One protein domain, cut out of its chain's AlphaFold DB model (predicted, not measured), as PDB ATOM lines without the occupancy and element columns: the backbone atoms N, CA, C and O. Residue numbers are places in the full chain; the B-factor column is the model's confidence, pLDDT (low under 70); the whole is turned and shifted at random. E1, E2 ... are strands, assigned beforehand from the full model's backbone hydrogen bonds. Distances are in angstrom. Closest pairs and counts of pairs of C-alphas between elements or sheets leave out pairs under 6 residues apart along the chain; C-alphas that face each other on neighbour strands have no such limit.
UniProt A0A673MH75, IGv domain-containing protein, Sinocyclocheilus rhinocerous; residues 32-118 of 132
ATOM      1  N   LEU A  32     239.676 226.484 313.349       72.62
ATOM      2  CA  LEU A  32     239.343 226.604 314.763       72.62
ATOM      3  C   LEU A  32     239.136 225.208 315.349       72.62
ATOM      4  O   LEU A  32     238.367 224.415 314.806       72.62
ATOM      5  N   GLN A  33     239.813 224.918 316.457       76.12
ATOM      6  CA  GLN A  33     239.665 223.664 317.189       76.12
ATOM      7  C   GLN A  33     238.999 223.924 318.531       76.12
ATOM      8  O   GLN A  33     239.413 224.811 319.271       76.12
ATOM      9  N   ASN A  34     237.992 223.118 318.851       76.44
ATOM     10  CA  ASN A  34     237.319 223.136 320.137       76.44
ATOM     11  C   ASN A  34     237.440 221.777 320.808       76.44
ATOM     12  O   ASN A  34     237.143 220.748 320.200       76.44
ATOM     13  N   LEU A  35     237.882 221.799 322.061       82.75
ATOM     14  CA  LEU A  35     238.081 220.618 322.887       82.75
ATOM     15  C   LEU A  35     236.864 220.424 323.787       82.75
ATOM     16  O   LEU A  35     236.485 221.321 324.536       82.75
ATOM     17  N   CYS A  36     236.276 219.237 323.722       85.06
ATOM     18  CA  CYS A  36     235.035 218.893 324.396       85.06
ATOM     19  C   CYS A  36     235.295 217.750 325.386       85.06
ATOM     20  O   CYS A  36     235.205 216.578 325.004       85.06
ATOM     21  N   PRO A  37     235.672 218.060 326.639       86.06
ATOM     22  CA  PRO A  37     235.862 217.041 327.662       86.06
ATOM     23  C   PRO A  37     234.531 216.392 328.050       86.06
ATOM     24  O   PRO A  37     233.480 217.039 328.045       86.06
ATOM     25  N   TYR A  38     234.583 215.115 328.422       83.19
ATOM     26  CA  TYR A  38     233.430 214.361 328.904       83.19
ATOM     27  C   TYR A  38     233.807 213.398 330.042       83.19
ATOM     28  O   TYR A  38     234.974 213.063 330.258       83.19
ATOM     29  N   GLU A  39     232.815 212.979 330.830       85.44
ATOM     30  CA  GLU A  39     233.041 212.099 331.983       85.44
ATOM     31  C   GLU A  39     233.310 210.646 331.567       85.44
ATOM     32  O   GLU A  39     232.981 210.214 330.463       85.44
ATOM     33  N   SER A  40     233.893 209.858 332.472       89.75
ATOM     34  CA  SER A  40     234.099 208.432 332.210       89.75
ATOM     35  C   SER A  40     232.776 207.666 332.134       89.75
ATOM     36  O   SER A  40     231.806 208.014 332.806       89.75
ATOM     37  N   GLY A  41     232.748 206.612 331.320       88.75
ATOM     38  CA  GLY A  41     231.555 205.815 331.036       88.75
ATOM     39  C   GLY A  41     230.843 206.214 329.742       88.75
ATOM     40  O   GLY A  41     229.846 205.585 329.392       88.75
ATOM     41  N   TYR A  42     231.346 207.226 329.027       89.00
ATOM     42  CA  TYR A  42     230.810 207.671 327.737       89.00
ATOM     43  C   TYR A  42     231.794 207.520 326.568       89.00
ATOM     44  O   TYR A  42     231.606 208.106 325.501       89.00
ATOM     45  N   GLU A  43     232.866 206.753 326.738       92.88
ATOM     46  CA  GLU A  43     233.900 206.550 325.724       92.88
ATOM     47  C   GLU A  43     233.334 205.897 324.452       92.88
ATOM     48  O   GLU A  43     233.726 206.264 323.350       92.88
ATOM     49  N   SER A  44     232.355 204.997 324.585       91.88
ATOM     50  CA  SER A  44     231.669 204.354 323.455       91.88
ATOM     51  C   SER A  44     230.465 205.141 322.923       91.88
ATOM     52  O   SER A  44     229.879 204.754 321.910       91.88
ATOM     53  N   ASN A  45     230.078 206.235 323.584       89.38
ATOM     54  CA  ASN A  45     228.899 207.005 323.211       89.38
ATOM     55  C   ASN A  45     229.194 207.897 321.999       89.38
ATOM     56  O   ASN A  45     230.265 208.506 321.935       89.38
ATOM     57  N   PRO A  46     228.242 208.060 321.069       89.31
ATOM     58  CA  PRO A  46     228.409 209.012 319.984       89.31
ATOM     59  C   PRO A  46     228.579 210.449 320.492       89.31
ATOM     60  O   PRO A  46     227.866 210.900 321.390       89.31
ATOM     61  N   LYS A  47     229.515 211.177 319.886       88.75
ATOM     62  CA  LYS A  47     229.800 212.590 320.159       88.75
ATOM     63  C   LYS A  47     229.300 213.438 319.004       88.75
ATOM     64  O   LYS A  47     229.375 213.009 317.851       88.75
ATOM     65  N   TYR A  48     228.797 214.634 319.278       87.69
ATOM     66  CA  TYR A  48     228.323 215.516 318.220       87.69
ATOM     67  C   TYR A  48     228.415 216.996 318.587       87.69
ATOM     68  O   TYR A  48     228.456 217.371 319.758       87.69
ATOM     69  N   LEU A  49     228.451 217.832 317.548       85.88
ATOM     70  CA  LEU A  49     228.364 219.284 317.649       85.88
ATOM     71  C   LEU A  49     226.999 219.744 317.131       85.88
ATOM     72  O   LEU A  49     226.650 219.423 315.988       85.88
ATOM     73  N   CYS A  50     226.265 220.539 317.911       83.56
ATOM     74  CA  CYS A  50     225.098 221.274 317.409       83.56
ATOM     75  C   CYS A  50     225.399 222.757 317.239       83.56
ATOM     76  O   CYS A  50     226.234 223.313 317.950       83.56
ATOM     77  N   LYS A  51     224.636 223.403 316.356       79.94
ATOM     78  CA  LYS A  51     224.491 224.859 316.315       79.94
ATOM     79  C   LYS A  51     223.144 225.273 316.926       79.94
ATOM     80  O   LYS A  51     222.112 224.727 316.542       79.94
ATOM     81  N   GLY A  52     223.131 226.245 317.834       76.00
ATOM     82  CA  GLY A  52     221.934 226.649 318.581       76.00
ATOM     83  C   GLY A  52     221.456 225.551 319.535       76.00
ATOM     84  O   GLY A  52     222.265 224.794 320.055       76.00
ATOM     85  N   GLU A  53     220.147 225.428 319.770       70.88
ATOM     86  CA  GLU A  53     219.612 224.417 320.696       70.88
ATOM     87  C   GLU A  53     219.995 222.976 320.282       70.88
ATOM     88  O   GLU A  53     219.508 222.457 319.268       70.88
ATOM     89  N   CYS A  54     220.816 222.299 321.095       71.06
ATOM     90  CA  CYS A  54     220.986 220.845 321.034       71.06
ATOM     91  C   CYS A  54     219.744 220.176 321.640       71.06
ATOM     92  O   CYS A  54     219.610 220.085 322.858       71.06
ATOM     93  N   LYS A  55     218.829 219.689 320.800       67.00
ATOM     94  CA  LYS A  55     217.726 218.812 321.231       67.00
ATOM     95  C   LYS A  55     217.858 217.449 320.562       67.00
ATOM     96  O   LYS A  55     218.189 217.377 319.374       67.00
ATOM     97  N   PHE A  56     217.564 216.376 321.293       59.62
ATOM     98  CA  PHE A  56     217.494 215.031 320.723       59.62
ATOM     99  C   PHE A  56     216.489 215.009 319.555       59.62
ATOM    100  O   PHE A  56     215.365 215.493 319.683       59.62
ATOM    101  N   GLY A  57     216.911 214.515 318.387       60.28
ATOM    102  CA  GLY A  57     216.104 214.531 317.157       60.28
ATOM    103  C   GLY A  57     216.056 215.873 316.405       60.28
ATOM    104  O   GLY A  57     215.378 215.974 315.381       60.28
ATOM    105  N   SER A  58     216.772 216.904 316.865       61.81
ATOM    106  CA  SER A  58     216.894 218.167 316.128       61.81
ATOM    107  C   SER A  58     217.784 218.026 314.887       61.81
ATOM    108  O   SER A  58     218.722 217.231 314.835       61.81
ATOM    109  N   ARG A  59     217.508 218.836 313.858       64.69
ATOM    110  CA  ARG A  59     218.255 218.855 312.582       64.69
ATOM    111  C   ARG A  59     219.521 219.729 312.623       64.69
ATOM    112  O   ARG A  59     220.101 220.014 311.570       64.69
ATOM    113  N   ASN A  60     219.931 220.146 313.822       79.88
ATOM    114  CA  ASN A  60     220.971 221.148 314.056       79.88
ATOM    115  C   ASN A  60     222.360 220.543 314.315       79.88
ATOM    116  O   ASN A  60     223.281 221.263 314.691       79.88
ATOM    117  N   ILE A  61     222.517 219.234 314.104       85.56
ATOM    118  CA  ILE A  61     223.797 218.530 314.210       85.56
ATOM    119  C   ILE A  61     224.672 218.877 312.997       85.56
ATOM    120  O   ILE A  61     224.266 218.662 311.851       85.56
ATOM    121  N   MET A  62     225.864 219.416 313.253       85.56
ATOM    122  CA  MET A  62     226.853 219.795 312.231       85.56
ATOM    123  C   MET A  62     227.777 218.633 311.889       85.56
ATOM    124  O   MET A  62     228.016 218.339 310.715       85.56
ATOM    125  N   VAL A  63     228.232 217.927 312.920       88.81
ATOM    126  CA  VAL A  63     229.074 216.741 312.801       88.81
ATOM    127  C   VAL A  63     228.766 215.778 313.945       88.81
ATOM    128  O   VAL A  63     228.490 216.210 315.065       88.81
ATOM    129  N   LYS A  64     228.792 214.476 313.649       89.94
ATOM    130  CA  LYS A  64     228.608 213.383 314.611       89.94
ATOM    131  C   LYS A  64     229.691 212.332 314.390       89.94
ATOM    132  O   LYS A  64     229.979 211.976 313.250       89.94
ATOM    133  N   SER A  65     230.273 211.818 315.467       89.31
ATOM    134  CA  SER A  65     231.266 210.744 315.418       89.31
ATOM    135  C   SER A  65     230.713 209.521 314.677       89.31
ATOM    136  O   SER A  65     229.599 209.075 314.962       89.31
ATOM    137  N   GLY A  66     231.489 208.963 313.748       84.81
ATOM    138  CA  GLY A  66     231.089 207.782 312.974       84.81
ATOM    139  C   GLY A  66     230.053 208.053 311.876       84.81
ATOM    140  O   GLY A  66     229.544 207.110 311.278       84.81
ATOM    141  N   SER A  67     229.725 209.317 311.590       85.94
ATOM    142  CA  SER A  67     228.869 209.717 310.466       85.94
ATOM    143  C   SER A  67     229.542 210.820 309.643       85.94
ATOM    144  O   SER A  67     230.299 211.615 310.202       85.94
ATOM    145  N   PRO A  68     229.280 210.911 308.327       82.69
ATOM    146  CA  PRO A  68     229.740 212.046 307.535       82.69
ATOM    147  C   PRO A  68     229.212 213.367 308.107       82.69
ATOM    148  O   PRO A  68     228.047 213.456 308.506       82.69
ATOM    149  N   ALA A  69     230.059 214.397 308.134       84.19
ATOM    150  CA  ALA A  69     229.635 215.738 308.513       84.19
ATOM    151  C   ALA A  69     228.615 216.285 307.502       84.19
ATOM    152  O   ALA A  69     228.691 216.000 306.305       84.19
ATOM    153  N   LYS A  70     227.666 217.093 307.986       80.25
ATOM    154  CA  LYS A  70     226.670 217.753 307.125       80.25
ATOM    155  C   LYS A  70     227.309 218.845 306.264       80.25
ATOM    156  O   LYS A  70     226.886 219.068 305.134       80.25
ATOM    157  N   ASP A  71     228.327 219.499 306.812       80.94
ATOM    158  CA  ASP A  71     229.193 220.465 306.145       80.94
ATOM    159  C   ASP A  71     230.641 219.976 306.299       80.94
ATOM    160  O   ASP A  71     231.098 219.719 307.412       80.94
ATOM    161  N   GLN A  72     231.351 219.827 305.177       83.62
ATOM    162  CA  GLN A  72     232.723 219.303 305.127       83.62
ATOM    163  C   GLN A  72     233.743 220.197 305.840       83.62
ATOM    164  O   GLN A  72     234.854 219.750 306.120       83.62
ATOM    165  N   ARG A  73     233.376 221.443 306.154       81.50
ATOM    166  CA  ARG A  73     234.192 222.330 306.985       81.50
ATOM    167  C   ARG A  73     234.308 221.827 308.419       81.50
ATOM    168  O   ARG A  73     235.273 222.178 309.089       81.50
ATOM    169  N   PHE A  74     233.367 221.008 308.886       84.56
ATOM    170  CA  PHE A  74     233.381 220.440 310.228       84.56
ATOM    171  C   PHE A  74     233.962 219.032 310.214       84.56
ATOM    172  O   PHE A  74     233.599 218.182 309.403       84.56
ATOM    173  N   SER A  75     234.819 218.759 311.185       88.38
ATOM    174  CA  SER A  75     235.309 217.421 311.481       88.38
ATOM    175  C   SER A  75     235.328 217.198 312.986       88.38
ATOM    176  O   SER A  75     235.373 218.147 313.771       88.38
ATOM    177  N   LEU A  76     235.237 215.932 313.382       91.25
ATOM    178  CA  LEU A  76     235.219 215.518 314.776       91.25
ATOM    179  C   LEU A  76     236.122 214.301 314.942       91.25
ATOM    180  O   LEU A  76     235.983 213.317 314.212       91.25
ATOM    181  N   SER A  77     237.017 214.373 315.919       91.81
ATOM    182  CA  SER A  77     237.871 213.270 316.363       91.81
ATOM    183  C   SER A  77     237.697 213.061 317.865       91.81
ATOM    184  O   SER A  77     237.627 214.042 318.593       91.81
ATOM    185  N   ASP A  78     237.646 211.819 318.337       92.69
ATOM    186  CA  ASP A  78     237.453 211.501 319.759       92.69
ATOM    187  C   ASP A  78     238.702 210.820 320.341       92.69
ATOM    188  O   ASP A  78     239.076 209.738 319.879       92.69
ATOM    189  N   ASP A  79     239.353 211.444 321.332       94.38
ATOM    190  CA  ASP A  79     240.388 210.805 322.149       94.38
ATOM    191  C   ASP A  79     239.744 210.222 323.408       94.38
ATOM    192  O   ASP A  79     239.549 210.886 324.433       94.38
ATOM    193  N   THR A  80     239.453 208.926 323.332       94.06
ATOM    194  CA  THR A  80     238.797 208.192 324.414       94.06
ATOM    195  C   THR A  80     239.681 207.954 325.632       94.06
ATOM    196  O   THR A  80     239.158 207.744 326.725       94.06
ATOM    197  N   THR A  81     241.007 208.037 325.481       94.88
ATOM    198  CA  THR A  81     241.943 207.895 326.604       94.88
ATOM    199  C   THR A  81     241.958 209.175 327.434       94.88
ATOM    200  O   THR A  81     241.875 209.123 328.663       94.88
ATOM    201  N   ALA A  82     242.004 210.328 326.760       91.81
ATOM    202  CA  ALA A  82     241.922 211.641 327.396       91.81
ATOM    203  C   ALA A  82     240.491 212.022 327.820       91.81
ATOM    204  O   ALA A  82     240.323 212.899 328.667       91.81
ATOM    205  N   ARG A  83     239.474 211.354 327.258       92.19
ATOM    206  CA  ARG A  83     238.046 211.703 327.356       92.19
ATOM    207  C   ARG A  83     237.767 213.125 326.881       92.19
ATOM    208  O   ARG A  83     237.089 213.911 327.545       92.19
ATOM    209  N   VAL A  84     238.325 213.449 325.720       86.88
ATOM    210  CA  VAL A  84     238.151 214.737 325.052       86.88
ATOM    211  C   VAL A  84     237.930 214.468 323.575       86.88
ATOM    212  O   VAL A  84     238.784 213.875 322.921       86.88
ATOM    213  N   PHE A  85     236.813 214.947 323.032       89.19
ATOM    214  CA  PHE A  85     236.641 214.983 321.585       89.19
ATOM    215  C   PHE A  85     236.928 216.381 321.048       89.19
ATOM    216  O   PHE A  85     236.561 217.388 321.650       89.19
ATOM    217  N   THR A  86     237.605 216.436 319.912       87.12
ATOM    218  CA  THR A  86     238.007 217.663 319.234       87.12
ATOM    219  C   THR A  86     237.113 217.888 318.035       87.12
ATOM    220  O   THR A  86     237.000 217.034 317.154       87.12
ATOM    221  N   VAL A  87     236.513 219.067 317.978       86.00
ATOM    222  CA  VAL A  87     235.797 219.563 316.810       86.00
ATOM    223  C   VAL A  87     236.708 220.536 316.085       86.00
ATOM    224  O   VAL A  87     237.112 221.542 316.659       86.00
ATOM    225  N   THR A  88     237.011 220.256 314.820       82.56
ATOM    226  CA  THR A  88     237.774 221.171 313.967       82.56
ATOM    227  C   THR A  88     236.858 221.768 312.914       82.56
ATOM    228  O   THR A  88     236.181 221.038 312.186       82.56
ATOM    229  N   VAL A  89     236.858 223.094 312.821       77.94
ATOM    230  CA  VAL A  89     236.127 223.863 311.815       77.94
ATOM    231  C   VAL A  89     237.137 224.542 310.912       77.94
ATOM    232  O   VAL A  89     237.896 225.399 311.355       77.94
ATOM    233  N   THR A  90     237.158 224.151 309.644       75.81
ATOM    234  CA  THR A  90     237.992 224.788 308.628       75.81
ATOM    235  C   THR A  90     237.235 225.975 308.067       75.81
ATOM    236  O   THR A  90     236.270 225.822 307.315       75.81
ATOM    237  N   ILE A  91     237.671 227.169 308.437       65.88
ATOM    238  CA  ILE A  91     237.033 228.406 308.026       65.88
ATOM    239  C   ILE A  91     237.652 228.839 306.697       65.88
ATOM    240  O   ILE A  91     238.507 229.717 306.616       65.88
ATOM    241  N   THR A  92     237.237 228.178 305.622       61.06
ATOM    242  CA  THR A  92     237.432 228.714 304.276       61.06
ATOM    243  C   THR A  92     236.299 229.699 304.025       61.06
ATOM    244  O   THR A  92     235.165 229.245 303.886       61.06
ATOM    245  N   ASP A  93     236.601 230.999 303.970       57.19
ATOM    246  CA  ASP A  93     235.615 232.075 303.759       57.19
ATOM    247  C   ASP A  93     234.622 232.219 304.933       57.19
ATOM    248  O   ASP A  93     233.623 231.507 305.015       57.19
ATOM    249  N   LEU A  94     234.936 233.120 305.874       53.16
ATOM    250  CA  LEU A  94     234.086 233.426 307.032       53.16
ATOM    251  C   LEU A  94     232.729 233.959 306.580       53.16
ATOM    252  O   LEU A  94     232.654 235.029 305.976       53.16
ATOM    253  N   ARG A  95     231.652 233.258 306.938       62.34
ATOM    254  CA  ARG A  95     230.288 233.706 306.648       62.34
ATOM    255  C   ARG A  95     229.639 234.253 307.907       62.34
ATOM    256  O   ARG A  95     229.851 233.730 308.995       62.34
ATOM    257  N   THR A  96     228.761 235.240 307.751       59.09
ATOM    258  CA  THR A  96     227.806 235.650 308.804       59.09
ATOM    259  C   THR A  96     227.037 234.447 309.360       59.09
ATOM    260  O   THR A  96     226.700 234.384 310.533       59.09
ATOM    261  N   GLU A  97     226.803 233.445 308.516       65.31
ATOM    262  CA  GLU A  97     226.152 232.182 308.854       65.31
ATOM    263  C   GLU A  97     226.985 231.266 309.764       65.31
ATOM    264  O   GLU A  97     226.438 230.288 310.266       65.31
ATOM    265  N   ASP A  98     228.272 231.537 309.981       65.50
ATOM    266  CA  ASP A  98     229.121 230.784 310.914       65.50
ATOM    267  C   ASP A  98     229.026 231.331 312.342       65.50
ATOM    268  O   ASP A  98     229.372 230.643 313.300       65.50
ATOM    269  N   GLU A  99     228.492 232.542 312.501       66.25
ATOM    270  CA  GLU A  99     228.209 233.119 313.806       66.25
ATOM    271  C   GLU A  99     227.080 232.344 314.498       66.25
ATOM    272  O   GLU A  99     226.054 231.993 313.898       66.25
ATOM    273  N   GLY A 100     227.269 232.052 315.781       70.75
ATOM    274  CA  GLY A 100     226.239 231.463 316.620       70.75
ATOM    275  C   GLY A 100     226.806 230.669 317.787       70.75
ATOM    276  O   GLY A 100     227.994 230.375 317.866       70.75
ATOM    277  N   GLN A 101     225.916 230.295 318.696       72.38
ATOM    278  CA  GLN A 101     226.250 229.410 319.802       72.38
ATOM    279  C   GLN A 101     226.343 227.971 319.293       72.38
ATOM    280  O   GLN A 101     225.482 227.528 318.527       72.38
ATOM    281  N   TYR A 102     227.354 227.236 319.735       78.06
ATOM    282  CA  TYR A 102     227.471 225.812 319.459       78.06
ATOM    283  C   TYR A 102     227.534 225.040 320.771       78.06
ATOM    284  O   TYR A 102     227.709 225.596 321.853       78.06
ATOM    285  N   TRP A 103     227.326 223.737 320.675       79.62
ATOM    286  CA  TRP A 103     227.241 222.878 321.842       79.62
ATOM    287  C   TRP A 103     227.905 221.553 321.540       79.62
ATOM    288  O   TRP A 103     227.622 220.932 320.511       79.62
ATOM    289  N   CYS A 104     228.768 221.130 322.457       84.81
ATOM    290  CA  CYS A 104     229.333 219.799 322.442       84.81
ATOM    291  C   CYS A 104     228.442 218.868 323.256       84.81
ATOM    292  O   CYS A 104     228.070 219.163 324.394       84.81
ATOM    293  N   ALA A 105     228.079 217.743 322.653       84.25
ATOM    294  CA  ALA A 105     227.116 216.828 323.230       84.25
ATOM    295  C   ALA A 105     227.565 215.372 323.100       84.25
ATOM    296  O   ALA A 105     228.222 214.968 322.136       84.25
ATOM    297  N   VAL A 106     227.172 214.596 324.104       85.56
ATOM    298  CA  VAL A 106     227.401 213.158 324.204       85.56
ATOM    299  C   VAL A 106     226.040 212.476 324.208       85.56
ATOM    300  O   VAL A 106     225.224 212.746 325.088       85.56
ATOM    301  N   GLU A 107     225.786 211.606 323.233       82.94
ATOM    302  CA  GLU A 107     224.510 210.893 323.112       82.94
ATOM    303  C   GLU A 107     224.359 209.881 324.249       82.94
ATOM    304  O   GLU A 107     225.230 209.034 324.448       82.94
ATOM    305  N   ARG A 108     223.262 209.946 325.005       74.69
ATOM    306  CA  ARG A 108     222.946 209.026 326.107       74.69
ATOM    307  C   ARG A 108     221.569 208.394 325.885       74.69
ATOM    308  O   ARG A 108     220.706 208.932 325.208       74.69
ATOM    309  N   THR A 109     221.344 207.227 326.487       60.19
ATOM    310  CA  THR A 109     220.020 206.569 326.545       60.19
ATOM    311  C   THR A 109     219.061 207.239 327.545       60.19
ATOM    312  O   THR A 109     217.865 206.967 327.538       60.19
ATOM    313  N   LEU A 110     219.600 208.101 328.409       63.38
ATOM    314  CA  LEU A 110     218.919 209.019 329.334       63.38
ATOM    315  C   LEU A 110     219.110 210.466 328.814       63.38
ATOM    316  O   LEU A 110     219.755 210.612 327.781       63.38
ATOM    317  N   PRO A 111     218.603 211.541 329.464       58.72
ATOM    318  CA  PRO A 111     218.865 212.903 328.993       58.72
ATOM    319  C   PRO A 111     220.368 213.131 328.774       58.72
ATOM    320  O   PRO A 111     221.186 212.781 329.639       58.72
ATOM    321  N   ASP A 112     220.727 213.663 327.605       55.03
ATOM    322  CA  ASP A 112     222.124 213.880 327.231       55.03
ATOM    323  C   ASP A 112     222.809 214.831 328.226       55.03
ATOM    324  O   ASP A 112     222.177 215.709 328.821       55.03
ATOM    325  N   VAL A 113     224.120 214.650 328.411       57.25
ATOM    326  CA  VAL A 113     224.956 215.627 329.123       57.25
ATOM    327  C   VAL A 113     225.493 216.595 328.078       57.25
ATOM    328  O   VAL A 113     226.136 216.177 327.112       57.25
ATOM    329  N   TYR A 114     225.205 217.880 328.268       57.41
ATOM    330  CA  TYR A 114     225.618 218.954 327.373       57.41
ATOM    331  C   TYR A 114     226.730 219.770 328.033       57.41
ATOM    332  O   TYR A 114     226.578 220.199 329.177       57.41
ATOM    333  N   SER A 115     227.813 220.016 327.297       55.72
ATOM    334  CA  SER A 115     228.839 220.991 327.671       55.72
ATOM    335  C   SER A 115     228.767 222.159 326.690       55.72
ATOM    336  O   SER A 115     228.879 221.974 325.474       55.72
ATOM    337  N   GLU A 116     228.535 223.362 327.214       49.72
ATOM    338  CA  GLU A 116     228.483 224.580 326.404       49.72
ATOM    339  C   GLU A 116     229.856 224.902 325.823       49.72
ATOM    340  O   GLU A 116     230.847 224.916 326.555       49.72
ATOM    341  N   ILE A 117     229.911 225.189 324.519       56.12
ATOM    342  CA  ILE A 117     231.118 225.721 323.886       56.12
ATOM    343  C   ILE A 117     230.743 226.878 322.977       56.12
ATOM    344  O   ILE A 117     230.159 226.712 321.908       56.12
ATOM    345  N   LEU A 118     231.140 228.075 323.383       47.75
ATOM    346  CA  LEU A 118     230.906 229.266 322.594       47.75
ATOM    347  C   LEU A 118     231.973 229.398 321.501       47.75
ATOM    348  O   LEU A 118     233.149 229.608 321.788       47.75
TER     349      LEU A 118
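This is residues 32 to 118 of the 132 residues of the protein "IGv domain-containing protein" of Sinocyclocheilus rhinocerous (UniProt A0A673MH75). Two antiparallel sheets lie face to face as a sandwich, a sheet of four strands, E3, E2, E6 and E7, over a smaller one of three, E1, E5 and E4. The sheets are nearly parallel in plane, with their strands crossed at 33 degrees, and the link from E5 to E6 joins them at one end. The printed part has 87 residues, with no named helix and seven strands, E1 to E7, along the chain; the class is all strand, though under half of the residues are in named strands. The whole is compact, with a radius of gyration of the C-alphas of 12.4 A and spans of 38 by 25 by 23 A.

The larger sheet consists of E3, residues 61 to 64, E2, residues 47 to 51, E6, residues 100 to 106, and E7, residues 113 to 118, in that order. E3 and E7 are its edge strands. E2 and E6 are antiparallel at 160 degrees, with N 48 and O 105 2.9 A apart, within hydrogen-bond range. E2 and E3 form a hairpin, with N 62 and O 49 at 2.8 A. E6 and E7 form another, with N 115 and O 104 at 3.0 A. From edge to edge the strands' lines turn by 61 degrees. The other sheet has E5, residues 84 to 91, as its inner strand, between E1, residues 32 to 37, and E4, residues 74 to 79. N 34 and O 87 are 2.8 A apart across E1 and E5, and N 86 and O 77 are 2.7 A apart across the hairpin of E4 and E5. Between the sheets, the closest C-alphas of E3 and E4 are those of Val 63 and Phe 74, 6.2 A apart, and those of E1 and E6 are Cys 36 and Cys 104, 6.1 A apart. E4 and E7 are apart.

E6 measures 19.8 A from first to last C-alpha, E2 13.9 A, E3 7.1 A and E7 16.2 A. E5, the longest strand by residues, measures 21.9 A, E4 16.9 A and E1 16.4 A. E1 begins at C-alpha 32, (239.343, 226.604, 314.763), E6 at C-alpha 100, (226.239, 231.463, 316.620), and E7 ends at C-alpha 118, (230.906, 229.266, 322.594).

The two C-alphas farthest apart are those of Asp 93 and Leu 110, at 38.3 A. The printed part has no cut. The link E4 to E5 is tight, the other links are short, and none is long. The mean pLDDT of the printed part is 77.6; residues 55 to 59, 91 to 99 and 109 to 118 are under 70.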